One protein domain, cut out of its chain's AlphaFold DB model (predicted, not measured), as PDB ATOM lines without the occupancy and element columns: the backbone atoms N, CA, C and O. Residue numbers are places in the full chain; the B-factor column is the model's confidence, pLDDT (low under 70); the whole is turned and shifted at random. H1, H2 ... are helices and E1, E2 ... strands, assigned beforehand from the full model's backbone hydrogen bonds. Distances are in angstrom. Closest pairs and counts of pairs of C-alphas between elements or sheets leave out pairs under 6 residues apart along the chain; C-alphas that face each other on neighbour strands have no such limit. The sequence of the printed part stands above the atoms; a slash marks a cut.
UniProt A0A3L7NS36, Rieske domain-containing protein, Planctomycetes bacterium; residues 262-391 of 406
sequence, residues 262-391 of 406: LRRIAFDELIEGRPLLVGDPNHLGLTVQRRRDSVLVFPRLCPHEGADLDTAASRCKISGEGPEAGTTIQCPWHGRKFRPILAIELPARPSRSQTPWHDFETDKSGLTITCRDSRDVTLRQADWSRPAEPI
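What this domain is: This is residues 262 to 391 of the 406 residues of the protein "Rieske domain-containing protein" of Planctomycetes bacterium (UniProt A0A3L7NS36). Little regular structure: two small four-stranded antiparallel sheets, E2-E3-E4-E5 and E1-E8-E7-E6, are loosely face to face, with the loop of residues 300 to 341 mostly beyond the first and short H1 off one end. The printed part has 130 residues, 44 in named elements, E1 to E8 then H1, mostly strand. It is compact, with radius of gyration of the C-alphas 13.9 A and spans 35 by 33 by 21 A.

Where its parts are: E2 is residues 276 to 278, E3 286 to 291, E4 294 to 299, 16.9 A long, and E5 342 to 345. E1 is 262 to 266, from C-alpha (-24.261, 60.505, 108.775), E8 366 to 371, E7 358 to 362, E6 351 to 354. H1, 377 to 381, ends at C-alpha (-34.804, 71.938, 94.232).

How they stand to each other: E2 E3 E4 E5 and E6 E7 E8 are meanders, each strand the antiparallel neighbour of the one before; N 289 and O 296 of E3 and E4 are 2.8 A apart, within hydrogen-bond range. E5 and E6 are only just apart, closest 8.2 A. H1 is not on either sheet; 0 of 1 O i to N i+4 pairs and 2 of 2 i+3 pairs are within range.

The domain as a whole: The printed part has no cut; E4 to E5 is a long link. Residues 262, 313 to 326 and 374 to 375 have pLDDT under 70.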
ATOM      1  N   LEU A 262     -23.209  61.488 108.981       64.75
ATOM      2  CA  LEU A 262     -24.261  60.505 108.775       64.75
ATOM      3  C   LEU A 262     -23.730  59.112 109.145       64.75
ATOM      4  O   LEU A 262     -24.445  58.324 109.765       64.75
ATOM      5  N   ARG A 263     -22.469  58.829 108.774       80.19
ATOM      6  CA  ARG A 263     -21.730  57.614 109.136       80.19
ATOM      7  C   ARG A 263     -20.267  57.690 108.673       80.19
ATOM      8  O   ARG A 263     -20.020  58.094 107.538       80.19
ATOM      9  N   ARG A 264     -19.314  57.210 109.484       92.31
ATOM     10  CA  ARG A 264     -18.014  56.722 108.977       92.31
ATOM     11  C   ARG A 264     -18.155  55.237 108.659       92.31
ATOM     12  O   ARG A 264     -18.637  54.481 109.496       92.31
ATOM     13  N   ILE A 265     -17.782  54.844 107.449       95.00
ATOM     14  CA  ILE A 265     -17.923  53.485 106.923       95.00
ATOM     15  C   ILE A 265     -16.527  52.978 106.598       95.00
ATOM     16  O   ILE A 265     -15.885  53.493 105.679       95.00
ATOM     17  N   ALA A 266     -16.053  51.980 107.338       96.50
ATOM     18  CA  ALA A 266     -14.803  51.317 106.997       96.50
ATOM     19  C   ALA A 266     -15.004  50.419 105.762       96.50
ATOM     20  O   ALA A 266     -16.060  49.807 105.576       96.50
ATOM     21  N   PHE A 267     -14.024  50.371 104.853       96.38
ATOM     22  CA  PHE A 267     -14.195  49.636 103.589       96.38
ATOM     23  C   PHE A 267     -14.245  48.113 103.762       96.38
ATOM     24  O   PHE A 267     -14.774  47.415 102.893       96.38
ATOM     25  N   ASP A 268     -13.698  47.597 104.857       95.06
ATOM     26  CA  ASP A 268     -13.758  46.191 105.259       95.06
ATOM     27  C   ASP A 268     -15.143  45.773 105.784       95.06
ATOM     28  O   ASP A 268     -15.522  44.615 105.620       95.06
ATOM     29  N   GLU A 269     -15.950  46.706 106.305       94.94
ATOM     30  CA  GLU A 269     -17.359  46.462 106.653       94.94
ATOM     31  C   GLU A 269     -18.240  46.208 105.416       94.94
ATOM     32  O   GLU A 269     -19.310  45.596 105.509       94.94
ATOM     33  N   LEU A 270     -17.823  46.691 104.241       95.69
ATOM     34  CA  LEU A 270     -18.606  46.570 103.017       95.69
ATOM     35  C   LEU A 270     -18.425  45.191 102.377       95.69
ATOM     36  O   LEU A 270     -17.439  44.917 101.694       95.69
ATOM     37  N   ILE A 271     -19.439  44.342 102.528       94.69
ATOM     38  CA  ILE A 271     -19.494  43.029 101.879       94.69
ATOM     39  C   ILE A 271     -19.877  43.197 100.405       94.69
ATOM     40  O   ILE A 271     -20.891  43.821 100.079       94.69
ATOM     41  N   GLU A 272     -19.099  42.592  99.504       91.62
ATOM     42  CA  GLU A 272     -19.369  42.662  98.070       91.62
ATOM     43  C   GLU A 272     -20.800  42.212  97.733       91.62
ATOM     44  O   GLU A 272     -21.281  41.149  98.130       91.62
ATOM     45  N   GLY A 273     -21.505  43.071  96.997       84.81
ATOM     46  CA  GLY A 273     -22.869  42.828  96.545       84.81
ATOM     47  C   GLY A 273     -23.976  42.930  97.583       84.81
ATOM     48  O   GLY A 273     -25.143  42.853  97.190       84.81
ATOM     49  N   ARG A 274     -23.657  43.211  98.848       90.50
ATOM     50  CA  ARG A 274     -24.651  43.591  99.856       90.50
ATOM     51  C   ARG A 274     -24.670  45.114 100.011       90.50
ATOM     52  O   ARG A 274     -23.664  45.685 100.420       90.50
ATOM     53  N   PRO A 275     -25.769  45.796  99.639       92.88
ATOM     54  CA  PRO A 275     -25.877  47.232  99.854       92.88
ATOM     55  C   PRO A 275     -25.948  47.546 101.352       92.88
ATOM     56  O   PRO A 275     -26.714  46.924 102.089       92.88
ATOM     57  N   LEU A 276     -25.177  48.538 101.782       93.75
ATOM     58  CA  LEU A 276     -25.290  49.179 103.080       93.75
ATOM     59  C   LEU A 276     -26.213  50.391 102.951       93.75
ATOM     60  O   LEU A 276     -25.935  51.314 102.187       93.75
ATOM     61  N   LEU A 277     -27.315  50.390 103.694       92.75
ATOM     62  CA  LEU A 277     -28.259  51.501 103.720       92.75
ATOM     63  C   LEU A 277     -27.837  52.503 104.795       92.75
ATOM     64  O   LEU A 277     -27.619  52.134 105.951       92.75
ATOM     65  N   VAL A 278     -27.709  53.765 104.404       91.44
ATOM     66  CA  VAL A 278     -27.296  54.868 105.269       91.44
ATOM     67  C   VAL A 278     -28.429  55.898 105.312       91.44
ATOM     68  O   VAL A 278     -28.985  56.258 104.271       91.44
ATOM     69  N   GLY A 279     -28.803  56.332 106.518       88.31
ATOM     70  CA  GLY A 279     -29.909  57.268 106.749       88.31
ATOM     71  C   GLY A 279     -31.307  56.665 106.560       88.31
ATOM     72  O   GLY A 279     -31.486  55.448 106.498       88.31
ATOM     73  N   ASP A 280     -32.306  57.537 106.459       86.94
ATOM     74  CA  ASP A 280     -33.688  57.188 106.105       86.94
ATOM     75  C   ASP A 280     -33.851  57.036 104.580       86.94
ATOM     76  O   ASP A 280     -33.083  57.637 103.834       86.94
ATOM     77  N   PRO A 281     -34.867  56.307 104.071       87.31
ATOM     78  CA  PRO A 281     -35.166  56.208 102.634       87.31
ATOM     79  C   PRO A 281     -35.812  57.505 102.108       87.31
ATOM     80  O   PRO A 281     -36.996  57.565 101.772       87.31
ATOM     81  N   ASN A 282     -35.050  58.595 102.139       90.75
ATOM     82  CA  ASN A 282     -35.487  59.949 101.823       90.75
ATOM     83  C   ASN A 282     -34.406  60.674 100.976       90.75
ATOM     84  O   ASN A 282     -33.488  60.018 100.487       90.75
ATOM     85  N   HIS A 283     -34.503  61.991 100.749       91.94
ATOM     86  CA  HIS A 283     -33.527  62.713  99.903       91.94
ATOM     87  C   HIS A 283     -32.086  62.746 100.464       91.94
ATOM     88  O   HIS A 283     -31.148  62.980  99.706       91.94
ATOM     89  N   LEU A 284     -31.911  62.480 101.763       91.00
ATOM     90  CA  LEU A 284     -30.623  62.349 102.462       91.00
ATOM     91  C   LEU A 284     -30.164  60.883 102.582       91.00
ATOM     92  O   LEU A 284     -29.099  60.584 103.115       91.00
ATOM     93  N   GLY A 285     -30.998  59.938 102.147       92.31
ATOM     94  CA  GLY A 285     -30.701  58.517 102.206       92.31
ATOM     95  C   GLY A 285     -29.735  58.091 101.114       92.31
ATOM     96  O   GLY A 285     -29.974  58.356  99.932       92.31
ATOM     97  N   LEU A 286     -28.704  57.335 101.492       94.56
ATOM     98  CA  LEU A 286     -27.703  56.812 100.565       94.56
ATOM     99  C   LEU A 286     -27.560  55.295 100.674       94.56
ATOM    100  O   LEU A 286     -27.559  54.723 101.764       94.56
ATOM    101  N   THR A 287     -27.399  54.637  99.533       94.81
ATOM    102  CA  THR A 287     -26.982  53.237  99.450       94.81
ATOM    103  C   THR A 287     -25.498  53.191  99.126       94.81
ATOM    104  O   THR A 287     -25.089  53.682  98.077       94.81
ATOM    105  N   VAL A 288     -24.698  52.561  99.981       95.44
ATOM    106  CA  VAL A 288     -23.263  52.343  99.766       95.44
ATOM    107  C   VAL A 288     -23.035  50.877  99.431       95.44
ATOM    108  O   VAL A 288     -23.489  49.989 100.145       95.44
ATOM    109  N   GLN A 289     -22.353  50.588  98.331       94.56
ATOM    110  CA  GLN A 289     -22.152  49.219  97.872       94.56
ATOM    111  C   GLN A 289     -20.716  48.999  97.410       94.56
ATOM    112  O   GLN A 289     -20.228  49.703  96.529       94.56
ATOM    113  N   ARG A 290     -20.070  47.958  97.946       94.12
ATOM    114  CA  ARG A 290     -18.798  47.465  97.416       94.12
ATOM    115  C   ARG A 290     -19.021  46.565  96.205       94.12
ATOM    116  O   ARG A 290     -19.900  45.692  96.212       94.12
ATOM    117  N   ARG A 291     -18.203  46.784  95.178       90.88
ATOM    118  CA  ARG A 291     -18.131  46.016  93.933       90.88
ATOM    119  C   ARG A 291     -16.674  45.899  93.525       90.88
ATOM    120  O   ARG A 291     -16.094  46.902  93.128       90.88
ATOM    121  N   ARG A 292     -16.103  44.693  93.587       90.38
ATOM    122  CA  ARG A 292     -14.682  44.454  93.294       90.38
ATOM    123  C   ARG A 292     -13.791  45.483  94.014       90.38
ATOM    124  O   ARG A 292     -13.888  45.639  95.237       90.38
ATOM    125  N   ASP A 293     -13.020  46.233  93.234       93.50
ATOM    126  CA  ASP A 293     -12.089  47.275  93.656       93.50
ATOM    127  C   ASP A 293     -12.738  48.663  93.651       93.50
ATOM    128  O   ASP A 293     -12.094  49.669  93.365       93.50
ATOM    129  N   SER A 294     -14.044  48.745  93.909       94.38
ATOM    130  CA  SER A 294     -14.749  50.021  93.966       94.38
ATOM    131  C   SER A 294     -15.846  50.053  95.026       94.38
ATOM    132  O   SER A 294     -16.495  49.047  95.334       94.38
ATOM    133  N   VAL A 295     -16.088  51.246  95.564       95.50
ATOM    134  CA  VAL A 295     -17.235  51.568  96.417       95.50
ATOM    135  C   VAL A 295     -18.107  52.578  95.691       95.50
ATOM    136  O   VAL A 295     -17.630  53.614  95.240       95.50
ATOM    137  N   LEU A 296     -19.391  52.258  95.567       95.62
ATOM    138  CA  LEU A 296     -20.373  53.049  94.837       95.62
ATOM    139  C   LEU A 296     -21.437  53.563  95.803       95.62
ATOM    140  O   LEU A 296     -21.956  52.798  96.618       95.62
ATOM    141  N   VAL A 297     -21.786  54.839  95.680       96.19
ATOM    142  CA  VAL A 297     -22.815  55.500  96.486       96.19
ATOM    143  C   VAL A 297     -23.972  55.905  95.581       96.19
ATOM    144  O   VAL A 297     -23.759  56.558  94.565       96.19
ATOM    145  N   PHE A 298     -25.199  55.541  95.939       96.31
ATOM    146  CA  PHE A 298     -26.414  55.828  95.173       96.31
ATOM    147  C   PHE A 298     -27.478  56.516  96.040       96.31
ATOM    148  O   PHE A 298     -27.469  56.327  97.257       96.31
ATOM    149  N   PRO A 299     -28.423  57.267  95.443       95.88
ATOM    150  CA  PRO A 299     -29.560  57.799  96.186       95.88
ATOM    151  C   PRO A 299     -30.538  56.682  96.563       95.88
ATOM    152  O   PRO A 299     -30.709  55.724  95.806       95.88
ATOM    153  N   ARG A 300     -31.245  56.849  97.687       94.88
ATOM    154  CA  ARG A 300     -32.325  55.936  98.119       94.88
ATOM    155  C   ARG A 300     -33.727  56.383  97.715       94.88
ATOM    156  O   ARG A 300     -34.657  55.588  97.733       94.88
ATOM    157  N   LEU A 301     -33.885  57.640  97.303       96.00
ATOM    158  CA  LEU A 301     -35.152  58.202  96.842       96.00
ATOM    159  C   LEU A 301     -35.027  58.669  95.390       96.00
ATOM    160  O   LEU A 301     -34.064  59.337  95.024       96.00
ATOM    161  N   CYS A 302     -36.008  58.367  94.548       97.00
ATOM    162  CA  CYS A 302     -36.069  58.891  93.189       97.00
ATOM    163  C   CYS A 302     -36.539  60.357  93.203       97.00
ATOM    164  O   CYS A 302     -37.653  60.619  93.665       97.00
ATOM    165  N   PRO A 303     -35.776  61.309  92.635       96.44
ATOM    166  CA  PRO A 303     -36.171  62.717  92.600       96.44
ATOM    167  C   PRO A 303     -37.297  63.011  91.603       96.44
ATOM    168  O   PRO A 303     -37.878  64.092  91.646       96.44
ATOM    169  N   HIS A 304     -37.623  62.066  90.707       96.12
ATOM    170  CA  HIS A 304     -38.744  62.221  89.782       96.12
ATOM    171  C   HIS A 304     -40.057  62.286  90.561       96.12
ATOM    172  O   HIS A 304     -40.628  63.361  90.667       96.12
ATOM    173  N   GLU A 305     -40.492  61.173  91.157       96.50
ATOM    174  CA  GLU A 305     -41.823  61.072  91.780       96.50
ATOM    175  C   GLU A 305     -41.796  60.470  93.193       96.50
ATOM    176  O   GLU A 305     -42.845  60.208  93.771       96.50
ATOM    177  N   GLY A 306     -40.611  60.272  93.780       96.62
ATOM    178  CA  GLY A 306     -40.472  59.794  95.160       96.62
ATOM    179  C   GLY A 306     -40.452  58.272  95.306       96.62
ATOM    180  O   GLY A 306     -40.691  57.756  96.399       96.62
ATOM    181  N   ALA A 307     -40.165  57.548  94.221       97.00
ATOM    182  CA  ALA A 307     -39.987  56.102  94.261       97.00
ATOM    183  C   ALA A 307     -38.863  55.701  95.224       97.00
ATOM    184  O   ALA A 307     -37.782  56.289  95.188       97.00
ATOM    185  N   ASP A 308     -39.106  54.672  96.031       95.50
ATOM    186  CA  ASP A 308     -38.077  54.036  96.851       95.50
ATOM    187  C   ASP A 308     -37.096  53.253  95.958       95.50
ATOM    188  O   ASP A 308     -37.490  52.419  95.132       95.50
ATOM    189  N   LEU A 309     -35.805  53.545  96.096       95.69
ATOM    190  CA  LEU A 309     -34.729  52.919  95.333       95.69
ATOM    191  C   LEU A 309     -34.075  51.740  96.067       95.69
ATOM    192  O   LEU A 309     -33.232  51.067  95.476       95.69
ATOM    193  N   ASP A 310     -34.511  51.418  97.284       91.38
ATOM    194  CA  ASP A 310     -34.016  50.267  98.051       91.38
ATOM    195  C   ASP A 310     -34.627  48.933  97.595       91.38
ATOM    196  O   ASP A 310     -34.171  47.852  97.977       91.38
ATOM    197  N   THR A 311     -35.692  48.984  96.791       84.81
ATOM    198  CA  THR A 311     -36.459  47.788  96.437       84.81
ATOM    199  C   THR A 311     -35.665  46.812  95.566       84.81
ATOM    200  O   THR A 311     -34.785  47.180  94.787       84.81
ATOM    201  N   ALA A 312     -36.046  45.532  95.606       72.62
ATOM    202  CA  ALA A 312     -35.467  44.520  94.722       72.62
ATOM    203  C   ALA A 312     -35.695  44.812  93.223       72.62
ATOM    204  O   ALA A 312     -34.950  44.293  92.392       72.62
ATOM    205  N   ALA A 313     -36.698  45.620  92.868       69.88
ATOM    206  CA  ALA A 313     -36.917  46.066  91.493       69.88
ATOM    207  C   ALA A 313     -35.883  47.121  91.057       69.88
ATOM    208  O   ALA A 313     -35.539  47.198  89.877       69.88
ATOM    209  N   SER A 314     -35.308  47.850  92.014       69.31
ATOM    210  CA  SER A 314     -34.309  48.899  91.799       69.31
ATOM    211  C   SER A 314     -32.871  48.384  91.682       69.31
ATOM    212  O   SER A 314     -31.920  49.166  91.731       69.31
ATOM    213  N   ARG A 315     -32.691  47.062  91.528       69.12
ATOM    214  CA  ARG A 315     -31.381  46.400  91.532       69.12
ATOM    215  C   ARG A 315     -30.389  47.086  90.601       69.12
ATOM    216  O   ARG A 315     -30.681  47.377  89.443       69.12
ATOM    217  N   CYS A 316     -29.184  47.240  91.132       66.88
ATOM    218  CA  CYS A 316     -27.997  47.646  90.409       66.88
ATOM    219  C   CYS A 316     -27.810  46.757  89.164       66.88
ATOM    220  O   CYS A 316     -27.561  45.555  89.280       66.88
ATOM    221  N   LYS A 317     -27.995  47.343  87.977       69.44
ATOM    222  CA  LYS A 317     -27.754  46.712  86.678       69.44
ATOM    223  C   LYS A 317     -26.390  47.170  86.176       69.44
ATOM    224  O   LYS A 317     -26.127  48.370  86.114       69.44
ATOM    225  N   ILE A 318     -25.553  46.207  85.803       59.06
ATOM    226  CA  ILE A 318     -24.254  46.443  85.171       59.06
ATOM    227  C   ILE A 318     -24.460  46.384  83.660       59.06
ATOM    228  O   ILE A 318     -25.108  45.469  83.151       59.06
ATOM    229  N   SER A 319     -23.921  47.364  82.944       56.25
ATOM    230  CA  SER A 319     -23.882  47.366  81.484       56.25
ATOM    231  C   SER A 319     -22.493  47.774  81.002       56.25
ATOM    232  O   SER A 319     -22.171  48.953  80.985       56.25
ATOM    233  N   GLY A 320     -21.680  46.800  80.595       56.59
ATOM    234  CA  GLY A 320     -20.323  47.027  80.086       56.59
ATOM    235  C   GLY A 320     -19.223  46.396  80.941       56.59
ATOM    236  O   GLY A 320     -19.485  45.812  81.993       56.59
ATOM    237  N   GLU A 321     -17.989  46.497  80.444       47.59
ATOM    238  CA  GLU A 321     -16.766  46.046  81.112       47.59
ATOM    239  C   GLU A 321     -15.981  47.266  81.618       47.59
ATOM    240  O   GLU A 321     -15.676  48.173  80.849       47.59
ATOM    241  N   GLY A 322     -15.691  47.311  82.923       56.12
ATOM    242  CA  GLY A 322     -14.934  48.384  83.581       56.12
ATOM    243  C   GLY A 322     -15.485  48.736  84.975       56.12
ATOM    244  O   GLY A 322     -16.643  48.423  85.256       56.12
ATOM    245  N   PRO A 323     -14.686  49.363  85.859       51.62
ATOM    246  CA  PRO A 323     -15.102  49.718  87.225       51.62
ATOM    247  C   PRO A 323     -16.228  50.770  87.262       51.62
ATOM    248  O   PRO A 323     -17.127  50.686  88.098       51.62
ATOM    249  N   GLU A 324     -16.256  51.690  86.293       53.81
ATOM    250  CA  GLU A 324     -17.312  52.706  86.144       53.81
ATOM    251  C   GLU A 324     -18.296  52.419  84.994       53.81
ATOM    252  O   GLU A 324     -19.339  53.071  84.876       53.81
ATOM    253  N   ALA A 325     -17.990  51.445  84.129       57.66
ATOM    254  CA  ALA A 325     -18.745  51.199  82.906       57.66
ATOM    255  C   ALA A 325     -20.140  50.627  83.209       57.66
ATOM    256  O   ALA A 325     -20.349  49.430  83.404       57.66
ATOM    257  N   GLY A 326     -21.104  51.548  83.250       67.31
ATOM    258  CA  GLY A 326     -22.539  51.303  83.168       67.31
ATOM    259  C   GLY A 326     -23.169  50.621  84.373       67.31
ATOM    260  O   GLY A 326     -24.221  49.994  84.221       67.31
ATOM    261  N   THR A 327     -22.584  50.776  85.560       84.50
ATOM    262  CA  THR A 327     -23.265  50.432  86.810       84.50
ATOM    263  C   THR A 327     -24.317  51.492  87.117       84.50
ATOM    264  O   THR A 327     -24.001  52.661  87.329       84.50
ATOM    265  N   THR A 328     -25.588  51.100  87.112       91.75
ATOM    266  CA  THR A 328     -26.703  52.008  87.404       91.75
ATOM    267  C   THR A 328     -27.726  51.334  88.297       91.75
ATOM    268  O   THR A 328     -27.964  50.135  88.167       91.75
ATOM    269  N   ILE A 329     -28.380  52.100  89.164       93.00
ATOM    270  CA  ILE A 329     -29.654  51.673  89.754       93.00
ATOM    271  C   ILE A 329     -30.802  52.212  88.902       93.00
ATOM    272  O   ILE A 329     -30.653  53.217  88.203       93.00
ATOM    273  N   GLN A 330     -31.944  51.533  88.921       93.81
ATOM    274  CA  GLN A 330     -33.089  51.886  88.088       93.81
ATOM    275  C   GLN A 330     -34.309  52.190  88.960       93.81
ATOM    276  O   GLN A 330     -34.653  51.404  89.829       93.81
ATOM    277  N   CYS A 331     -34.982  53.313  88.719       95.38
ATOM    278  CA  CYS A 331     -36.260  53.639  89.343       95.38
ATOM    279  C   CYS A 331     -37.283  52.534  89.039       95.38
ATOM    280  O   CYS A 331     -37.496  52.239  87.856       95.38
ATOM    281  N   PRO A 332     -37.961  51.975  90.055       95.00
ATOM    282  CA  PRO A 332     -38.921  50.900  89.847       95.00
ATOM    283  C   PRO A 332     -40.235  51.399  89.235       95.00
ATOM    284  O   PRO A 332     -40.990  50.600  88.702       95.00
ATOM    285  N   TRP A 333     -40.513  52.707  89.289       95.88
ATOM    286  CA  TRP A 333     -41.757  53.270  88.760       95.88
ATOM    287  C   TRP A 333     -41.674  53.619  87.278       95.88
ATOM    288  O   TRP A 333     -42.630  53.400  86.561       95.88
ATOM    289  N   HIS A 334     -40.544  54.141  86.787       95.44
ATOM    290  CA  HIS A 334     -40.455  54.678  85.411       95.44
ATOM    291  C   HIS A 334     -39.219  54.233  84.642       95.44
ATOM    292  O   HIS A 334     -38.963  54.700  83.532       95.44
ATOM    293  N   GLY A 335     -38.372  53.418  85.263       93.19
ATOM    294  CA  GLY A 335     -37.149  52.955  84.635       93.19
ATOM    295  C   GLY A 335     -36.041  53.999  84.484       93.19
ATOM    296  O   GLY A 335     -35.038  53.681  83.840       93.19
ATOM    297  N   ARG A 336     -36.173  55.206  85.061       94.06
ATOM    298  CA  ARG A 336     -35.090  56.208  85.117       94.06
ATOM    299  C   ARG A 336     -33.845  55.579  85.736       94.06
ATOM    300  O   ARG A 336     -33.927  54.994  86.810       94.06
ATOM    301  N   LYS A 337     -32.701  55.691  85.067       93.56
ATOM    302  CA  LYS A 337     -31.433  55.135  85.548       93.56
ATOM    303  C   LYS A 337     -30.624  56.204  86.270       93.56
ATOM    304  O   LYS A 337     -30.577  57.345  85.813       93.56
ATOM    305  N   PHE A 338     -29.957  55.811  87.344       93.69
ATOM    306  CA  PHE A 338     -29.062  56.660  88.117       93.69
ATOM    307  C   PHE A 338     -27.669  56.054  88.119       93.69
ATOM    308  O   PHE A 338     -27.500  54.866  88.406       93.69
ATOM    309  N   ARG A 339     -26.680  56.879  87.783       93.94
ATOM    310  CA  ARG A 339     -25.272  56.564  88.024       93.94
ATOM    311  C   ARG A 339     -24.971  56.705  89.523       93.94
ATOM    312  O   ARG A 339     -25.780  57.310  90.233       93.94
ATOM    313  N   PRO A 340     -23.847  56.153  90.007       95.12
ATOM    314  CA  PRO A 340     -23.374  56.468  91.343       95.12
ATOM    315  C   PRO A 340     -23.237  57.985  91.499       95.12
ATOM    316  O   PRO A 340     -22.743  58.665  90.599       95.12
ATOM    317  N   ILE A 341     -23.682  58.498  92.640       96.81
ATOM    318  CA  ILE A 341     -23.390  59.857  93.093       96.81
ATOM    319  C   ILE A 341     -21.892  59.975  93.369       96.81
ATOM    320  O   ILE A 341     -21.275  60.966  93.009       96.81
ATOM    321  N   LEU A 342     -21.297  58.945  93.968       96.81
ATOM    322  CA  LEU A 342     -19.863  58.860  94.214       96.81
ATOM    323  C   LEU A 342     -19.371  57.461  93.844       96.81
ATOM    324  O   LEU A 342     -20.024  56.465  94.169       96.81
ATOM    325  N   ALA A 343     -18.222  57.395  93.182       96.00
ATOM    326  CA  ALA A 343     -17.481  56.169  92.929       96.00
ATOM    327  C   ALA A 343     -16.064  56.335  93.489       96.00
ATOM    328  O   ALA A 343     -15.431  57.366  93.284       96.00
ATOM    329  N   ILE A 344     -15.595  55.339  94.237       96.38
ATOM    330  CA  ILE A 344     -14.286  55.345  94.895       96.38
ATOM    331  C   ILE A 344     -13.551  54.094  94.443       96.38
ATOM    332  O   ILE A 344     -14.008  52.990  94.734       96.38
ATOM    333  N   GLU A 345     -12.420  54.250  93.761       96.12
ATOM    334  CA  GLU A 345     -11.524  53.135  93.450       96.12
ATOM    335  C   GLU A 345     -10.743  52.702  94.699       96.12
ATOM    336  O   GLU A 345     -10.330  53.532  95.511       96.12
ATOM    337  N   LEU A 346     -10.535  51.395  94.859       95.06
ATOM    338  CA  LEU A 346      -9.762  50.806  95.945       95.06
ATOM    339  C   LEU A 346      -8.385  50.344  95.428       95.06
ATOM    340  O   LEU A 346      -8.314  49.729  94.367       95.06
ATOM    341  N   PRO A 347      -7.290  50.576  96.179       96.19
ATOM    342  CA  PRO A 347      -7.236  51.270  97.466       96.19
ATOM    343  C   PRO A 347      -7.513  52.775  97.327       96.19
ATOM    344  O   PRO A 347      -6.957  53.443  96.456       96.19
ATOM    345  N   ALA A 348      -8.354  53.306  98.216       96.06
ATOM    346  CA  ALA A 348      -8.793  54.691  98.137       96.06
ATOM    347  C   ALA A 348      -7.646  55.674  98.402       96.06
ATOM    348  O   ALA A 348      -6.802  55.479  99.287       96.06
ATOM    349  N   ARG A 349      -7.646  56.768  97.641       96.19
ATOM    350  CA  ARG A 349      -6.800  57.938  97.891       96.19
ATOM    351  C   ARG A 349      -7.587  58.955  98.711       96.19
ATOM    352  O   ARG A 349      -8.788  59.082  98.478       96.19
ATOM    353  N   PRO A 350      -6.931  59.702  99.617       96.31
ATOM    354  CA  PRO A 350      -7.588  60.794 100.306       96.31
ATOM    355  C   PRO A 350      -8.217  61.765  99.308       96.31
ATOM    356  O   PRO A 350      -7.523  62.278  98.429       96.31
ATOM    357  N   SER A 351      -9.523  61.983  99.414       96.00
ATOM    358  CA  SER A 351     -10.238  62.932  98.568       96.00
ATOM    359  C   SER A 351     -11.487  63.455  99.261       96.00
ATOM    360  O   SER A 351     -12.079  62.779 100.109       96.00
ATOM    361  N   ARG A 352     -11.875  64.672  98.878       96.44
ATOM    362  CA  ARG A 352     -13.106  65.328  99.301       96.44
ATOM    363  C   ARG A 352     -13.978  65.620  98.090       96.44
ATOM    364  O   ARG A 352     -13.500  66.130  97.077       96.44
ATOM    365  N   SER A 353     -15.260  65.311  98.201       96.75
ATOM    366  CA  SER A 353     -16.260  65.647  97.190       96.75
ATOM    367  C   SER A 353     -17.572  66.025  97.858       96.75
ATOM    368  O   SER A 353     -17.807  65.677  99.011       96.75
ATOM    369  N   GLN A 354     -18.423  66.748  97.145       94.88
ATOM    370  CA  GLN A 354     -19.689  67.233  97.670       94.88
ATOM    371  C   GLN A 354     -20.806  67.095  96.648       94.88
ATOM    372  O   GLN A 354     -20.620  67.220  95.442       94.88
ATOM    373  N   THR A 355     -22.005  66.897  97.160       93.44
ATOM    374  CA  THR A 355     -23.255  67.154  96.451       93.44
ATOM    375  C   THR A 355     -23.921  68.371  97.089       93.44
ATOM    376  O   THR A 355     -23.445  68.883  98.108       93.44
ATOM    377  N   PRO A 356     -25.070  68.814  96.561       90.00
ATOM    378  CA  PRO A 356     -25.891  69.795  97.261       90.00
ATOM    379  C   PRO A 356     -26.279  69.363  98.693       90.00
ATOM    380  O   PRO A 356     -26.501  70.212  99.544       90.00
ATOM    381  N   TRP A 357     -26.321  68.055  98.984       89.56
ATOM    382  CA  TRP A 357     -26.863  67.520 100.241       89.56
ATOM    383  C   TRP A 357     -25.847  66.827 101.152       89.56
ATOM    384  O   TRP A 357     -26.114  66.652 102.339       89.56
ATOM    385  N   HIS A 358     -24.692  66.428 100.622       92.44
ATOM    386  CA  HIS A 358     -23.720  65.604 101.338       92.44
ATOM    387  C   HIS A 358     -22.295  66.038 101.034       92.44
ATOM    388  O   HIS A 358     -21.983  66.291  99.870       92.44
ATOM    389  N   ASP A 359     -21.448  65.999 102.052       93.69
ATOM    390  CA  ASP A 359     -19.999  66.018 101.928       93.69
ATOM    391  C   ASP A 359     -19.468  64.594 102.115       93.69
ATOM    392  O   ASP A 359     -19.928  63.838 102.979       93.69
ATOM    393  N   PHE A 360     -18.504  64.227 101.282       96.06
ATOM    394  CA  PHE A 360     -17.866  62.922 101.270       96.06
ATOM    395  C   PHE A 360     -16.370  63.099 101.464       96.06
ATOM    396  O   PHE A 360     -15.703  63.745 100.655       96.06
ATOM    397  N   GLU A 361     -15.837  62.466 102.500       96.19
ATOM    398  CA  GLU A 361     -14.404  62.417 102.756       96.19
ATOM    399  C   GLU A 361     -13.945  60.975 102.715       96.19
ATOM    400  O   GLU A 361     -14.481  60.110 103.406       96.19
ATOM    401  N   THR A 362     -12.943  60.706 101.897       97.12
ATOM    402  CA  THR A 362     -12.360  59.374 101.768       97.12
ATOM    403  C   THR A 362     -10.934  59.412 102.269       97.12
ATOM    404  O   THR A 362     -10.233  60.404 102.085       97.12
ATOM    405  N   ASP A 363     -10.503  58.326 102.898       95.88
ATOM    406  CA  ASP A 363      -9.107  58.058 103.221       95.88
ATOM    407  C   ASP A 363      -8.788  56.586 102.918       95.88
ATOM    408  O   ASP A 363      -9.587  55.878 102.311       95.88
ATOM    409  N   LYS A 364      -7.610  56.094 103.317       95.06
ATOM    410  CA  LYS A 364      -7.214  54.697 103.053       95.06
ATOM    411  C   LYS A 364      -8.106  53.660 103.750       95.06
ATOM    412  O   LYS A 364      -8.126  52.506 103.332       95.06
ATOM    413  N   SER A 365      -8.775  54.043 104.833       95.12
ATOM    414  CA  SER A 365      -9.528  53.151 105.720       95.12
ATOM    415  C   SER A 365     -11.031  53.161 105.454       95.12
ATOM    416  O   SER A 365     -11.698  52.159 105.715       95.12
ATOM    417  N   GLY A 366     -11.579  54.259 104.929       96.75
ATOM    418  CA  GLY A 366     -13.020  54.353 104.754       96.75
ATOM    419  C   GLY A 366     -13.536  55.628 104.104       96.75
ATOM    420  O   GLY A 366     -12.793  56.449 103.563       96.75
ATOM    421  N   LEU A 367     -14.859  55.754 104.183       96.88
ATOM    422  CA  LEU A 367     -15.661  56.870 103.699       96.88
ATOM    423  C   LEU A 367     -16.425  57.490 104.874       96.88
ATOM    424  O   LEU A 367     -17.218  56.815 105.532       96.88
ATOM    425  N   THR A 368     -16.224  58.780 105.108       95.31
ATOM    426  CA  THR A 368     -17.043  59.606 105.996       95.31
ATOM    427  C   THR A 368     -18.063  60.362 105.156       95.31
ATOM    428  O   THR A 368     -17.708  61.005 104.170       95.31
ATOM    429  N   ILE A 369     -19.332  60.277 105.547       93.56
ATOM    430  CA  ILE A 369     -20.439  60.989 104.905       93.56
ATOM    431  C   ILE A 369     -21.011  61.971 105.918       93.56
ATOM    432  O   ILE A 369     -21.361  61.544 107.017       93.56
ATOM    433  N   THR A 370     -21.178  63.235 105.540       90.56
ATOM    434  CA  THR A 370     -21.781  64.286 106.375       90.56
ATOM    435  C   THR A 370     -22.920  64.942 105.608       90.56
ATOM    436  O   THR A 370     -22.764  65.260 104.433       90.56
ATOM    437  N   CYS A 371     -24.080  65.144 106.238       87.06
ATOM    438  CA  CYS A 371     -25.163  65.903 105.608       87.06
ATOM    439  C   CYS A 371     -24.868  67.401 105.696       87.06
ATOM    440  O   CYS A 371     -24.493  67.905 106.757       87.06
ATOM    441  N   ARG A 372     -25.081  68.120 104.595       83.44
ATOM    442  CA  ARG A 372     -24.944  69.575 104.569       83.44
ATOM    443  C   ARG A 372     -26.148  70.228 105.234       83.44
ATOM    444  O   ARG A 372     -27.272  69.732 105.153       83.44
ATOM    445  N   ASP A 373     -25.900  71.353 105.894       71.00
ATOM    446  CA  ASP A 373     -26.955  72.150 106.505       71.00
ATOM    447  C   ASP A 373     -27.887  72.711 105.420       71.00
ATOM    448  O   ASP A 373     -27.481  73.494 104.562       71.00
ATOM    449  N   SER A 374     -29.151  72.289 105.455       63.81
ATOM    450  CA  SER A 374     -30.154  72.589 104.434       63.81
ATOM    451  C   SER A 374     -30.837  73.948 104.609       63.81
ATOM    452  O   SER A 374     -31.908  74.167 104.037       63.81
ATOM    453  N   ARG A 375     -30.288  74.853 105.431       69.25
ATOM    454  CA  ARG A 375     -30.830  76.217 105.581       69.25
ATOM    455  C   ARG A 375     -30.832  77.007 104.267       69.25
ATOM    456  O   ARG A 375     -31.579  77.975 104.148       69.25
ATOM    457  N   ASP A 376     -30.057  76.578 103.275       70.75
ATOM    458  CA  ASP A 376     -30.129  77.111 101.921       70.75
ATOM    459  C   ASP A 376     -31.397  76.625 101.191       70.75
ATOM    460  O   ASP A 376     -31.524  75.476 100.760       70.75
ATOM    461  N   VAL A 377     -32.350  77.543 101.019       70.44
ATOM    462  CA  VAL A 377     -33.617  77.311 100.311       70.44
ATOM    463  C   VAL A 377     -33.435  76.877  98.853       70.44
ATOM    464  O   VAL A 377     -34.338  76.245  98.296       70.44
ATOM    465  N   THR A 378     -32.289  77.172  98.231       73.00
ATOM    466  CA  THR A 378     -31.995  76.756  96.853       73.00
ATOM    467  C   THR A 378     -31.761  75.246  96.753       73.00
ATOM    468  O   THR A 378     -32.092  74.642  95.727       73.00
ATOM    469  N   LEU A 379     -31.322  74.602  97.844       76.38
ATOM    470  CA  LEU A 379     -31.102  73.155  97.903       76.38
ATOM    471  C   LEU A 379     -32.394  72.357  97.756       76.38
ATOM    472  O   LEU A 379     -32.364  71.252  97.226       76.38
ATOM    473  N   ARG A 380     -33.554  72.930  98.105       75.31
ATOM    474  CA  ARG A 380     -34.859  72.241  98.044       75.31
ATOM    475  C   ARG A 380     -35.250  71.742  96.655       75.31
ATOM    476  O   ARG A 380     -36.165  70.934  96.506       75.31
ATOM    477  N   GLN A 381     -34.590  72.275  95.634       78.62
ATOM    478  CA  GLN A 381     -34.804  71.938  94.232       78.62
ATOM    479  C   GLN A 381     -33.607  71.214  93.612       78.62
ATOM    480  O   GLN A 381     -33.581  70.998  92.401       78.62
ATOM    481  N   ALA A 382     -32.590  70.904  94.414       82.50
ATOM    482  CA  ALA A 382     -31.375  70.288  93.940       82.50
ATOM    483  C   ALA A 382     -31.587  68.795  93.683       82.50
ATOM    484  O   ALA A 382     -32.161  68.071  94.497       82.50
ATOM    485  N   ASP A 383     -31.049  68.324  92.560       89.00
ATOM    486  CA  ASP A 383     -31.040  66.904  92.232       89.00
ATOM    487  C   ASP A 383     -30.085  66.159  93.170       89.00
ATOM    488  O   ASP A 383     -28.866  66.202  92.987       89.00
ATOM    489  N   TRP A 384     -30.612  65.431  94.148       89.62
ATOM    490  CA  TRP A 384     -29.784  64.570  94.999       89.62
ATOM    491  C   TRP A 384     -29.268  63.319  94.274       89.62
ATOM    492  O   TRP A 384     -28.573  62.514  94.878       89.62
ATOM    493  N   SER A 385     -29.588  63.134  92.987       91.00
ATOM    494  CA  SER A 385     -29.004  62.077  92.153       91.00
ATOM    495  C   SER A 385     -27.850  62.547  91.262       91.00
ATOM    496  O   SER A 385     -27.335  61.759  90.466       91.00
ATOM    497  N   ARG A 386     -27.439  63.820  91.366       93.62
ATOM    498  CA  ARG A 386     -26.261  64.329  90.652       93.62
ATOM    499  C   ARG A 386     -24.973  63.713  91.203       93.62
ATOM    500  O   ARG A 386     -24.886  63.516  92.413       93.62
ATOM    501  N   PRO A 387     -23.975  63.449  90.339       95.69
ATOM    502  CA  PRO A 387     -22.634  63.096  90.787       95.69
ATOM    503  C   PRO A 387     -22.061  64.145  91.742       95.69
ATOM    504  O   PRO A 387     -22.329  65.337  91.587       95.69
ATOM    505  N   ALA A 388     -21.278  63.689  92.712       95.25
ATOM    506  CA  ALA A 388     -20.515  64.534  93.607       95.25
ATOM    507  C   ALA A 388     -19.400  65.246  92.831       95.25
ATOM    508  O   ALA A 388     -18.739  64.657  91.973       95.25
ATOM    509  N   GLU A 389     -19.189  66.514  93.151       95.56
ATOM    510  CA  GLU A 389     -18.138  67.350  92.585       95.56
ATOM    511  C   GLU A 389     -16.944  67.389  93.549       95.56
ATOM    512  O   GLU A 389     -17.152  67.475  94.763       95.56
ATOM    513  N   PRO A 390     -15.692  67.319  93.066       95.19
ATOM    514  CA  PRO A 390     -14.519  67.462  93.923       95.19
ATOM    515  C   PRO A 390     -14.527  68.809  94.654       95.19
ATOM    516  O   PRO A 390     -14.770  69.848  94.039       95.19
ATOM    517  N   ILE A 391     -14.217  68.805  95.951       92.00
ATOM    518  CA  ILE A 391     -13.958  70.046  96.688       92.00
ATOM    519  C   ILE A 391     -12.513  70.436  96.383       92.00
ATOM    520  O   ILE A 391     -11.589  69.694  96.725       92.00
TER     521      ILE A 391